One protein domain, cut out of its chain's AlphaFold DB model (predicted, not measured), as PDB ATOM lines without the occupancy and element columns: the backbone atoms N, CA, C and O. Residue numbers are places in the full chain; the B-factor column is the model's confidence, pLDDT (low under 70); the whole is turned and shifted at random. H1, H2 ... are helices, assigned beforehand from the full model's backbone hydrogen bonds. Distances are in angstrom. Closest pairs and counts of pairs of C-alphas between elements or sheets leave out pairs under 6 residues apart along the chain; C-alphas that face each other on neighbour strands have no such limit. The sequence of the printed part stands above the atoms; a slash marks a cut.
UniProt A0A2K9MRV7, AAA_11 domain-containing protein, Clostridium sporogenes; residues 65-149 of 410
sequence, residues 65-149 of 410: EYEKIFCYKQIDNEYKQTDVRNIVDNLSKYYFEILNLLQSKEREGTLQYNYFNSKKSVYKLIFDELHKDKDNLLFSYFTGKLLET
ATOM      1  N   GLU A  65     344.329 200.999 264.288       89.69
ATOM      2  CA  GLU A  65     344.469 201.740 263.031       89.69
ATOM      3  C   GLU A  65     345.622 201.183 262.191       89.69
ATOM      4  O   GLU A  65     345.477 200.985 260.980       89.69
ATOM      5  N   TYR A  66     346.743 200.856 262.833       90.19
ATOM      6  CA  TYR A  66     347.869 200.209 262.161       90.19
ATOM      7  C   TYR A  66     347.559 198.767 261.760       90.19
ATOM      8  O   TYR A  66     347.983 198.344 260.685       90.19
ATOM      9  N   GLU A  67     346.769 198.041 262.556       90.88
ATOM     10  CA  GLU A  67     346.250 196.724 262.170       90.88
ATOM     11  C   GLU A  67     345.413 196.829 260.890       90.88
ATOM     12  O   GLU A  67     345.631 196.096 259.924       90.88
ATOM     13  N   LYS A  68     344.512 197.815 260.835       89.94
ATOM     14  CA  LYS A  68     343.699 198.090 259.650       89.94
ATOM     15  C   LYS A  68     344.567 198.446 258.438       89.94
ATOM     16  O   LYS A  68     344.326 197.916 257.354       89.94
ATOM     17  N   ILE A  69     345.582 199.303 258.598       89.94
ATOM     18  CA  ILE A  69     346.540 199.651 257.529       89.94
ATOM     19  C   ILE A  69     347.254 198.406 257.007       89.94
ATOM     20  O   ILE A  69     347.330 198.212 255.793       89.94
ATOM     21  N   PHE A  70     347.758 197.563 257.909       90.75
ATOM     22  CA  PHE A  70     348.439 196.328 257.546       90.75
ATOM     23  C   PHE A  70     347.537 195.415 256.711       90.75
ATOM     24  O   PHE A  70     347.942 194.970 255.637       90.75
ATOM     25  N   CYS A  71     346.301 195.188 257.161       90.44
ATOM     26  CA  CYS A  71     345.331 194.378 256.430       90.44
ATOM     27  C   CYS A  71     345.080 194.918 255.016       90.44
ATOM     28  O   CYS A  71     345.102 194.149 254.057       90.44
ATOM     29  N   TYR A  72     344.907 196.235 254.858       90.44
ATOM     30  CA  TYR A  72     344.729 196.835 253.533       90.44
ATOM     31  C   TYR A  72     345.967 196.707 252.641       90.44
ATOM     32  O   TYR A  72     345.798 196.382 251.472       90.44
ATOM     33  N   LYS A  73     347.191 196.842 253.176       87.44
ATOM     34  CA  LYS A  73     348.422 196.581 252.401       87.44
ATOM     35  C   LYS A  73     348.473 195.137 251.876       87.44
ATOM     36  O   LYS A  73     348.965 194.897 250.775       87.44
ATOM     37  N   GLN A  74     347.963 194.165 252.637       87.06
ATOM     38  CA  GLN A  74     347.861 192.779 252.159       87.06
ATOM     39  C   GLN A  74     346.829 192.640 251.034       87.06
ATOM     40  O   GLN A  74     347.100 191.995 250.022       87.06
ATOM     41  N   ILE A  75     345.672 193.285 251.177       86.75
ATOM     42  CA  ILE A  75     344.605 193.276 250.166       86.75
ATOM     43  C   ILE A  75     345.067 193.962 248.866       86.75
ATOM     44  O   ILE A  75     344.813 193.451 247.778       86.75
ATOM     45  N   ASP A  76     345.797 195.074 248.962       86.69
ATOM     46  CA  ASP A  76     346.401 195.784 247.827       86.69
ATOM     47  C   ASP A  76     347.250 194.848 246.953       86.69
ATOM     48  O   ASP A  76     347.108 194.813 245.722       86.69
ATOM     49  N   ASN A  77     348.073 194.015 247.596       83.19
ATOM     50  CA  ASN A  77     348.889 193.011 246.917       83.19
ATOM     51  C   ASN A  77     348.029 191.950 246.212       83.19
ATOM     52  O   ASN A  77     348.308 191.606 245.062       83.19
ATOM     53  N   GLU A  78     346.969 191.455 246.860       82.06
ATOM     54  CA  GLU A  78     346.067 190.442 246.287       82.06
ATOM     55  C   GLU A  78     345.298 190.960 245.061       82.06
ATOM     56  O   GLU A  78     345.136 190.245 244.070       82.06
ATOM     57  N   TYR A  79     344.873 192.225 245.086       78.56
ATOM     58  CA  TYR A  79     344.123 192.861 243.996       78.56
ATOM     59  C   TYR A  79     345.014 193.583 242.967       78.56
ATOM     60  O   TYR A  79     344.502 194.185 242.011       78.56
ATOM     61  N   LYS A  80     346.348 193.529 243.129       78.19
ATOM     62  CA  LYS A  80     347.334 194.267 242.313       78.19
ATOM     63  C   LYS A  80     346.916 195.724 242.133       78.19
ATOM     64  O   LYS A  80     346.812 196.243 241.013       78.19
ATOM     65  N   GLN A  81     346.547 196.355 243.236       72.81
ATOM     66  CA  GLN A  81     346.046 197.716 243.277       72.81
ATOM     67  C   GLN A  81     346.733 198.444 244.416       72.81
ATOM     68  O   GLN A  81     347.047 197.847 245.429       72.81
ATOM     69  N   THR A  82     347.021 199.722 244.221       69.06
ATOM     70  CA  THR A  82     347.913 200.458 245.121       69.06
ATOM     71  C   THR A  82     347.196 201.140 246.283       69.06
ATOM     72  O   THR A  82     347.880 201.741 247.101       69.06
ATOM     73  N   ASP A  83     345.855 201.130 246.320       85.06
ATOM     74  CA  ASP A  83     345.088 201.867 247.336       85.06
ATOM     75  C   ASP A  83     343.611 201.413 247.454       85.06
ATOM     76  O   ASP A  83     342.663 202.173 247.228       85.06
ATOM     77  N   VAL A  84     343.382 200.137 247.773       87.75
ATOM     78  CA  VAL A  84     342.041 199.582 248.036       87.75
ATOM     79  C   VAL A  84     341.397 200.270 249.241       87.75
ATOM     80  O   VAL A  84     340.185 200.498 249.237       87.75
ATOM     81  N   ARG A  85     342.193 200.668 250.244       90.31
ATOM     82  CA  ARG A  85     341.704 201.394 251.427       90.31
ATOM     83  C   ARG A  85     340.945 202.657 251.037       90.31
ATOM     84  O   ARG A  85     339.800 202.824 251.444       90.31
ATOM     85  N   ASN A  86     341.553 203.527 250.236       91.06
ATOM     86  CA  ASN A  86     340.934 204.786 249.831       91.06
ATOM     87  C   ASN A  86     339.669 204.565 248.992       91.06
ATOM     88  O   ASN A  86     338.687 205.288 249.149       91.06
ATOM     89  N   ILE A  87     339.639 203.527 248.150       89.88
ATOM     90  CA  ILE A  87     338.429 203.148 247.401       89.88
ATOM     91  C   ILE A  87     337.290 202.799 248.365       89.88
ATOM     92  O   ILE A  87     336.183 203.328 248.230       89.88
ATOM     93  N   VAL A  88     337.562 201.950 249.358       90.69
ATOM     94  CA  VAL A  88     336.577 201.562 250.375       90.69
ATOM     95  C   VAL A  88     336.139 202.762 251.211       90.69
ATOM     96  O   VAL A  88     334.943 202.937 251.433       90.69
ATOM     97  N   ASP A  89     337.072 203.617 251.632       91.25
ATOM     98  CA  ASP A  89     336.774 204.804 252.435       91.25
ATOM     99  C   ASP A  89     335.909 205.812 251.656       91.25
ATOM    100  O   ASP A  89     334.955 206.367 252.206       91.25
ATOM    101  N   ASN A  90     336.174 206.019 250.362       91.88
ATOM    102  CA  ASN A  90     335.363 206.893 249.509       91.88
ATOM    103  C   ASN A  90     333.959 206.330 249.277       91.88
ATOM    104  O   ASN A  90     332.976 207.070 249.361       91.88
ATOM    105  N   LEU A  91     333.839 205.020 249.048       90.94
ATOM    106  CA  LEU A  91     332.536 204.368 248.926       90.94
ATOM    107  C   LEU A  91     331.761 204.425 250.239       90.94
ATOM    108  O   LEU A  91     330.580 204.760 250.228       90.94
ATOM    109  N   SER A  92     332.414 204.166 251.370       92.25
ATOM    110  CA  SER A  92     331.820 204.296 252.700       92.25
ATOM    111  C   SER A  92     331.217 205.691 252.898       92.25
ATOM    112  O   SER A  92     330.027 205.805 253.199       92.25
ATOM    113  N   LYS A  93     331.987 206.756 252.617       93.25
ATOM    114  CA  LYS A  93     331.498 208.148 252.666       93.25
ATOM    115  C   LYS A  93     330.260 208.344 251.791       93.25
ATOM    116  O   LYS A  93     329.235 208.797 252.295       93.25
ATOM    117  N   TYR A  94     330.322 207.919 250.530       92.12
ATOM    118  CA  TYR A  94     329.204 208.011 249.590       92.12
ATOM    119  C   TYR A  94     327.937 207.293 250.094       92.12
ATOM    120  O   TYR A  94     326.846 207.866 250.098       92.12
ATOM    121  N   TYR A  95     328.061 206.058 250.589       90.00
ATOM    122  CA  TYR A  95     326.931 205.307 251.141       90.00
ATOM    123  C   TYR A  95     326.318 206.006 252.363       90.00
ATOM    124  O   TYR A  95     325.090 206.064 252.490       90.00
ATOM    125  N   PHE A  96     327.139 206.565 253.256       91.25
ATOM    126  CA  PHE A  96     326.639 207.300 254.419       91.25
ATOM    127  C   PHE A  96     325.994 208.639 254.054       91.25
ATOM    128  O   PHE A  96     325.014 209.018 254.699       91.25
ATOM    129  N   GLU A  97     326.471 209.327 253.015       91.69
ATOM    130  CA  GLU A  97     325.813 210.516 252.464       91.69
ATOM    131  C   GLU A  97     324.416 210.182 251.934       91.69
ATOM    132  O   GLU A  97     323.451 210.852 252.308       91.69
ATOM    133  N   ILE A  98     324.273 209.095 251.165       88.81
ATOM    134  CA  ILE A  98     322.959 208.613 250.712       88.81
ATOM    135  C   ILE A  98     322.052 208.317 251.904       88.81
ATOM    136  O   ILE A  98     320.905 208.755 251.922       88.81
ATOM    137  N   LEU A  99     322.540 207.595 252.917       86.12
ATOM    138  CA  LEU A  99     321.735 207.292 254.102       86.12
ATOM    139  C   LEU A  99     321.274 208.573 254.812       86.12
ATOM    140  O   LEU A  99     320.111 208.674 255.196       86.12
ATOM    141  N   ASN A 100     322.143 209.574 254.952       86.69
ATOM    142  CA  ASN A 100     321.768 210.846 255.569       86.69
ATOM    143  C   ASN A 100     320.734 211.619 254.719       86.69
ATOM    144  O   ASN A 100     319.798 212.184 255.285       86.69
ATOM    145  N   LEU A 101     320.839 211.590 253.384       85.75
ATOM    146  CA  LEU A 101     319.841 212.167 252.468       85.75
ATOM    147  C   LEU A 101     318.484 211.452 252.548       85.75
ATOM    148  O   LEU A 101     317.432 212.085 252.502       85.75
ATOM    149  N   LEU A 102     318.480 210.124 252.679       82.25
ATOM    150  CA  LEU A 102     317.240 209.368 252.876       82.25
ATOM    151  C   LEU A 102     316.575 209.733 254.210       82.25
ATOM    152  O   LEU A 102     315.355 209.870 254.270       82.25
ATOM    153  N   GLN A 103     317.375 209.960 255.256       79.38
ATOM    154  CA  GLN A 103     316.876 210.393 256.558       79.38
ATOM    155  C   GLN A 103     316.258 211.797 256.516       79.38
ATOM    156  O   GLN A 103     315.261 212.041 257.195       79.38
ATOM    157  N   SER A 104     316.828 212.734 255.749       77.75
ATOM    158  CA  SER A 104     316.246 214.077 255.621       77.75
ATOM    159  C   SER A 104     314.894 214.032 254.903       77.75
ATOM    160  O   SER A 104     313.936 214.626 255.388       77.75
ATOM    161  N   LYS A 105     314.773 213.234 253.836       75.81
ATOM    162  CA  LYS A 105     313.511 213.051 253.095       75.81
ATOM    163  C   LYS A 105     312.399 212.390 253.916       75.81
ATOM    164  O   LYS A 105     311.226 212.712 253.729       75.81
ATOM    165  N   GLU A 106     312.753 211.493 254.836       69.12
ATOM    166  CA  GLU A 106     311.803 210.914 255.794       69.12
ATOM    167  C   GLU A 106     311.277 211.968 256.781       69.12
ATOM    168  O   GLU A 106     310.078 212.016 257.054       69.12
ATOM    169  N   ARG A 107     312.143 212.873 257.258       66.62
ATOM    170  CA  ARG A 107     311.738 213.993 258.132       66.62
ATOM    171  C   ARG A 107     310.831 215.000 257.423       66.62
ATOM    172  O   ARG A 107     309.992 215.612 258.073       66.62
ATOM    173  N   GLU A 108     310.977 215.139 256.109       71.56
ATOM    174  CA  GLU A 108     310.108 215.951 255.244       71.56
ATOM    175  C   GLU A 108     308.749 215.280 254.950       71.56
ATOM    176  O   GLU A 108     307.914 215.855 254.256       71.56
ATOM    177  N   GLY A 109     308.497 214.072 255.474       64.38
ATOM    178  CA  GLY A 109     307.210 213.375 255.361       64.38
ATOM    179  C   GLY A 109     306.948 212.724 253.999       64.38
ATOM    180  O   GLY A 109     305.826 212.301 253.730       64.38
ATOM    181  N   THR A 110     307.960 212.632 253.132       61.34
ATOM    182  CA  THR A 110     307.786 212.154 251.748       61.34
ATOM    183  C   THR A 110     307.883 210.630 251.601       61.34
ATOM    184  O   THR A 110     307.300 210.076 250.671       61.34
ATOM    185  N   LEU A 111     308.582 209.934 252.512       59.66
ATOM    186  CA  LEU A 111     308.823 208.480 252.492       59.66
ATOM    187  C   LEU A 111     309.021 207.938 253.920       59.66
ATOM    188  O   LEU A 111     309.743 208.548 254.699       59.66
ATOM    189  N   GLN A 112     308.456 206.771 254.252       61.88
ATOM    190  CA  GLN A 112     308.679 206.098 255.543       61.88
ATOM    191  C   GLN A 112     309.754 205.005 255.403       61.88
ATOM    192  O   GLN A 112     309.559 204.023 254.682       61.88
ATOM    193  N   TYR A 113     310.892 205.153 256.091       66.38
ATOM    194  CA  TYR A 113     312.032 204.233 256.025       66.38
ATOM    195  C   TYR A 113     312.147 203.391 257.299       66.38
ATOM    196  O   TYR A 113     312.915 203.659 258.225       66.38
ATOM    197  N   ASN A 114     311.439 202.263 257.302       65.12
ATOM    198  CA  ASN A 114     311.536 201.299 258.393       65.12
ATOM    199  C   ASN A 114     312.988 200.813 258.601       65.12
ATOM    200  O   ASN A 114     313.699 200.465 257.650       65.12
ATOM    201  N   TYR A 115     313.395 200.732 259.874       67.50
ATOM    202  CA  TYR A 115     314.689 200.208 260.339       67.50
ATOM    203  C   TYR A 115     315.935 201.010 259.912       67.50
ATOM    204  O   TYR A 115     317.029 200.444 259.836       67.50
ATOM    205  N   PHE A 116     315.811 202.321 259.665       77.06
ATOM    206  CA  PHE A 116     316.931 203.185 259.258       77.06
ATOM    207  C   PHE A 116     318.167 203.073 260.168       77.06
ATOM    208  O   PHE A 116     319.262 202.767 259.691       77.06
ATOM    209  N   ASN A 117     317.995 203.262 261.481       77.56
ATOM    210  CA  ASN A 117     319.107 203.215 262.439       77.56
ATOM    211  C   ASN A 117     319.812 201.854 262.418       77.56
ATOM    212  O   ASN A 117     321.036 201.797 262.377       77.56
ATOM    213  N   SER A 118     319.041 200.764 262.361       77.75
ATOM    214  CA  SER A 118     319.587 199.409 262.265       77.75
ATOM    215  C   SER A 118     320.402 199.221 260.988       77.75
ATOM    216  O   SER A 118     321.509 198.697 261.053       77.75
ATOM    217  N   LYS A 119     319.909 199.698 259.835       80.56
ATOM    218  CA  LYS A 119     320.670 199.662 258.578       80.56
ATOM    219  C   LYS A 119     321.969 200.449 258.706       80.56
ATOM    220  O   LYS A 119     323.024 199.897 258.422       80.56
ATOM    221  N   LYS A 120     321.920 201.696 259.188       85.44
ATOM    222  CA  LYS A 120     323.110 202.544 259.363       85.44
ATOM    223  C   LYS A 120     324.172 201.864 260.234       85.44
ATOM    224  O   LYS A 120     325.345 201.867 259.869       85.44
ATOM    225  N   SER A 121     323.761 201.231 261.334       85.94
ATOM    226  CA  SER A 121     324.655 200.445 262.190       85.94
ATOM    227  C   SER A 121     325.255 199.234 261.472       85.94
ATOM    228  O   SER A 121     326.443 198.973 261.633       85.94
ATOM    229  N   VAL A 122     324.472 198.520 260.655       86.75
ATOM    230  CA  VAL A 122     324.960 197.369 259.876       86.75
ATOM    231  C   VAL A 122     325.970 197.797 258.810       86.75
ATOM    232  O   VAL A 122     327.030 197.191 258.726       86.75
ATOM    233  N   TYR A 123     325.696 198.855 258.037       89.44
ATOM    234  CA  TYR A 123     326.662 199.376 257.057       89.44
ATOM    235  C   TYR A 123     327.969 199.793 257.728       89.44
ATOM    236  O   TYR A 123     329.042 199.465 257.229       89.44
ATOM    237  N   LYS A 124     327.882 200.461 258.884       90.50
ATOM    238  CA  LYS A 124     329.063 200.826 259.670       90.50
ATOM    239  C   LYS A 124     329.868 199.594 260.066       90.50
ATOM    240  O   LYS A 124     331.056 199.549 259.786       90.50
ATOM    241  N   LEU A 125     329.207 198.576 260.616       90.69
ATOM    242  CA  LEU A 125     329.862 197.322 260.979       90.69
ATOM    243  C   LEU A 125     330.540 196.651 259.776       90.69
ATOM    244  O   LEU A 125     331.666 196.188 259.906       90.69
ATOM    245  N   ILE A 126     329.885 196.625 258.608       91.25
ATOM    246  CA  ILE A 126     330.462 196.049 257.385       91.25
ATOM    247  C   ILE A 126     331.760 196.773 257.015       91.25
ATOM    248  O   ILE A 126     332.776 196.112 256.842       91.25
ATOM    249  N   PHE A 127     331.748 198.106 256.914       91.56
ATOM    250  CA  PHE A 127     332.939 198.872 256.526       91.56
ATOM    251  C   PHE A 127     334.046 198.842 257.586       91.56
ATOM    252  O   PHE A 127     335.227 198.802 257.234       91.56
ATOM    253  N   ASP A 128     333.678 198.836 258.869       89.38
ATOM    254  CA  ASP A 128     334.631 198.775 259.974       89.38
ATOM    255  C   ASP A 128     335.353 197.421 259.995       89.38
ATOM    256  O   ASP A 128     336.565 197.388 260.172       89.38
ATOM    257  N   GLU A 129     334.654 196.315 259.728       90.31
ATOM    258  CA  GLU A 129     335.198 194.952 259.824       90.31
ATOM    259  C   GLU A 129     335.749 194.398 258.500       90.31
ATOM    260  O   GLU A 129     336.434 193.376 258.510       90.31
ATOM    261  N   LEU A 130     335.495 195.060 257.364       90.50
ATOM    262  CA  LEU A 130     335.797 194.540 256.022       90.50
ATOM    263  C   LEU A 130     337.253 194.081 255.847       90.50
ATOM    264  O   LEU A 130     337.519 193.041 255.254       90.50
ATOM    265  N   HIS A 131     338.193 194.850 256.394       89.00
ATOM    266  CA  HIS A 131     339.632 194.602 256.301       89.00
ATOM    267  C   HIS A 131     340.074 193.275 256.939       89.00
ATOM    268  O   HIS A 131     341.135 192.762 256.597       89.00
ATOM    269  N   LYS A 132     339.273 192.703 257.847       88.06
ATOM    270  CA  LYS A 132     339.601 191.446 258.539       88.06
ATOM    271  C   LYS A 132     339.417 190.212 257.656       88.06
ATOM    272  O   LYS A 132     339.956 189.156 257.972       88.06
ATOM    273  N   ASP A 133     338.662 190.337 256.569       86.31
ATOM    274  CA  ASP A 133     338.382 189.261 255.622       86.31
ATOM    275  C   ASP A 133     338.961 189.619 254.251       86.31
ATOM    276  O   ASP A 133     338.274 190.153 253.389       86.31
ATOM    277  N   LYS A 134     340.249 189.340 254.041       81.62
ATOM    278  CA  LYS A 134     340.952 189.641 252.777       81.62
ATOM    279  C   LYS A 134     340.269 189.049 251.533       81.62
ATOM    280  O   LYS A 134     340.289 189.638 250.456       81.62
ATOM    281  N   ASP A 135     339.585 187.919 251.712       78.88
ATOM    282  CA  ASP A 135     338.880 187.180 250.668       78.88
ATOM    283  C   ASP A 135     337.455 187.697 250.411       78.88
ATOM    284  O   ASP A 135     336.719 187.103 249.608       78.88
ATOM    285  N   ASN A 136     337.051 188.791 251.065       86.25
ATOM    286  CA  ASN A 136     335.695 189.304 250.984       86.25
ATOM    287  C   ASN A 136     335.325 189.726 249.555       86.25
ATOM    288  O   ASN A 136     335.998 190.529 248.906       86.25
ATOM    289  N   LEU A 137     334.183 189.229 249.082       83.75
ATOM    290  CA  LEU A 137     333.684 189.482 247.729       83.75
ATOM    291  C   LEU A 137     333.356 190.961 247.472       83.75
ATOM    292  O   LEU A 137     333.353 191.397 246.320       83.75
ATOM    293  N   LEU A 138     333.105 191.748 248.524       87.88
ATOM    294  CA  LEU A 138     332.852 193.181 248.393       87.88
ATOM    295  C   LEU A 138     334.061 193.938 247.845       87.88
ATOM    296  O   LEU A 138     333.868 194.902 247.113       87.88
ATOM    297  N   PHE A 139     335.290 193.487 248.106       88.12
ATOM    298  CA  PHE A 139     336.470 194.110 247.507       88.12
ATOM    299  C   PHE A 139     336.457 193.995 245.983       88.12
ATOM    300  O   PHE A 139     336.770 194.970 245.304       88.12
ATOM    301  N   SER A 140     336.006 192.865 245.432       83.88
ATOM    302  CA  SER A 140     335.855 192.719 243.978       83.88
ATOM    303  C   SER A 140     334.809 193.682 243.405       83.88
ATOM    304  O   SER A 140     334.999 194.248 242.331       83.88
ATOM    305  N   TYR A 141     333.720 193.915 244.145       85.69
ATOM    306  CA  TYR A 141     332.699 194.897 243.774       85.69
ATOM    307  C   TYR A 141     333.227 196.340 243.847       85.69
ATOM    308  O   TYR A 141     333.028 197.113 242.914       85.69
ATOM    309  N   PHE A 142     333.932 196.699 244.923       85.69
ATOM    310  CA  PHE A 142     334.444 198.051 245.150       85.69
ATOM    311  C   PHE A 142     335.579 198.433 244.199       85.69
ATOM    312  O   PHE A 142     335.627 199.560 243.715       85.69
ATOM    313  N   THR A 143     336.482 197.498 243.916       83.38
ATOM    314  CA  THR A 143     337.642 197.735 243.045       83.38
ATOM    315  C   THR A 143     337.313 197.596 241.559       83.38
ATOM    316  O   THR A 143     338.091 198.046 240.718       83.38
ATOM    317  N   GLY A 144     336.200 196.935 241.218       80.38
ATOM    318  CA  GLY A 144     335.892 196.524 239.846       80.38
ATOM    319  C   GLY A 144     336.864 195.477 239.287       80.38
ATOM    320  O   GLY A 144     336.788 195.135 238.107       80.38
ATOM    321  N   LYS A 145     337.784 194.961 240.114       74.75
ATOM    322  CA  LYS A 145     338.727 193.904 239.758       74.75
ATOM    323  C   LYS A 145     338.273 192.606 240.396       74.75
ATOM    324  O   LYS A 145     338.063 192.523 241.599       74.75
ATOM    325  N   LEU A 146     338.170 191.562 239.587       67.75
ATOM    326  CA  LEU A 146     338.055 190.216 240.127       67.75
ATOM    327  C   LEU A 146     339.398 189.830 240.741       67.75
ATOM    328  O   LEU A 146     340.438 190.083 240.127       67.75
ATOM    329  N   LEU A 147     339.361 189.193 241.915       66.56
ATOM    330  CA  LEU A 147     340.522 188.493 242.454       66.56
ATOM    331  C   LEU A 147     341.149 187.662 241.338       66.56
ATOM    332  O   LEU A 147     340.487 186.813 240.733       66.56
ATOM    333  N   GLU A 148     342.442 187.862 241.093       59.31
ATOM    334  CA  GLU A 148     343.220 186.939 240.274       59.31
ATOM    335  C   GLU A 148     343.521 185.663 241.070       59.31
ATOM    336  O   GLU A 148     344.642 185.170 241.093       59.31
ATOM    337  N   THR A 149     342.511 185.092 241.728       50.50
ATOM    338  CA  THR A 149     342.539 183.687 242.121       50.50
ATOM    339  C   THR A 149     342.634 182.881 240.838       50.50
ATOM    340  O   THR A 149     341.646 182.744 240.122       50.50
TER     341      THR A 149
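Overview. This is residues 65 to 149 of the 410 residues of the protein "AAA_11 domain-containing protein" of Clostridium sporogenes (UniProt A0A2K9MRV7). What shape is this? H2 and H3 form a long helical hairpin, H1 crosses one end of it, and short H4 packs on H2 near that end. How is it made up? The printed part has 85 residues, four named helices, H1 to H4, and is all helix, loose with radius of gyration of the C-alphas 15.4 A, spanning 47 by 25 by 17 A.

Arrangement. Which helix is the hub? H2, residues 84 to 107, forms a hairpin with H3, residues 116 to 132, opposite ways at a shallow tilt of 4 degrees; their closest C-alphas, Ser 92 and Phe 127, are 6.7 A apart. What else touches H2? H1, residues 65 to 78, touches it at a steep tilt of 66 degrees, closest C-alphas Asp 76 and Val 84, 5.8 A. H4, residues 137 to 143, touches it about perpendicular, 85 degrees, closest C-alphas Val 88 and Phe 142, 6.6 A. Are the backbones bonded? Every O i to N i+4 pair is within hydrogen-bond range in H1, H2 and H4, and 11 of 13 in H3.

Along the chain. Where are the anchors? H1 begins at C-alpha 65 (344.469, 201.740, 263.031); H4 ends at C-alpha 143 (337.642, 197.735, 243.045). How long are the helices? H2 measures 35.0 A, H3 25.5 A.

Size, cuts and confidence. Is it cut? The printed part has no cut. Where is confidence low? Residues 82, 106 to 107, 109 to 115 and 146 to 149 are under 70.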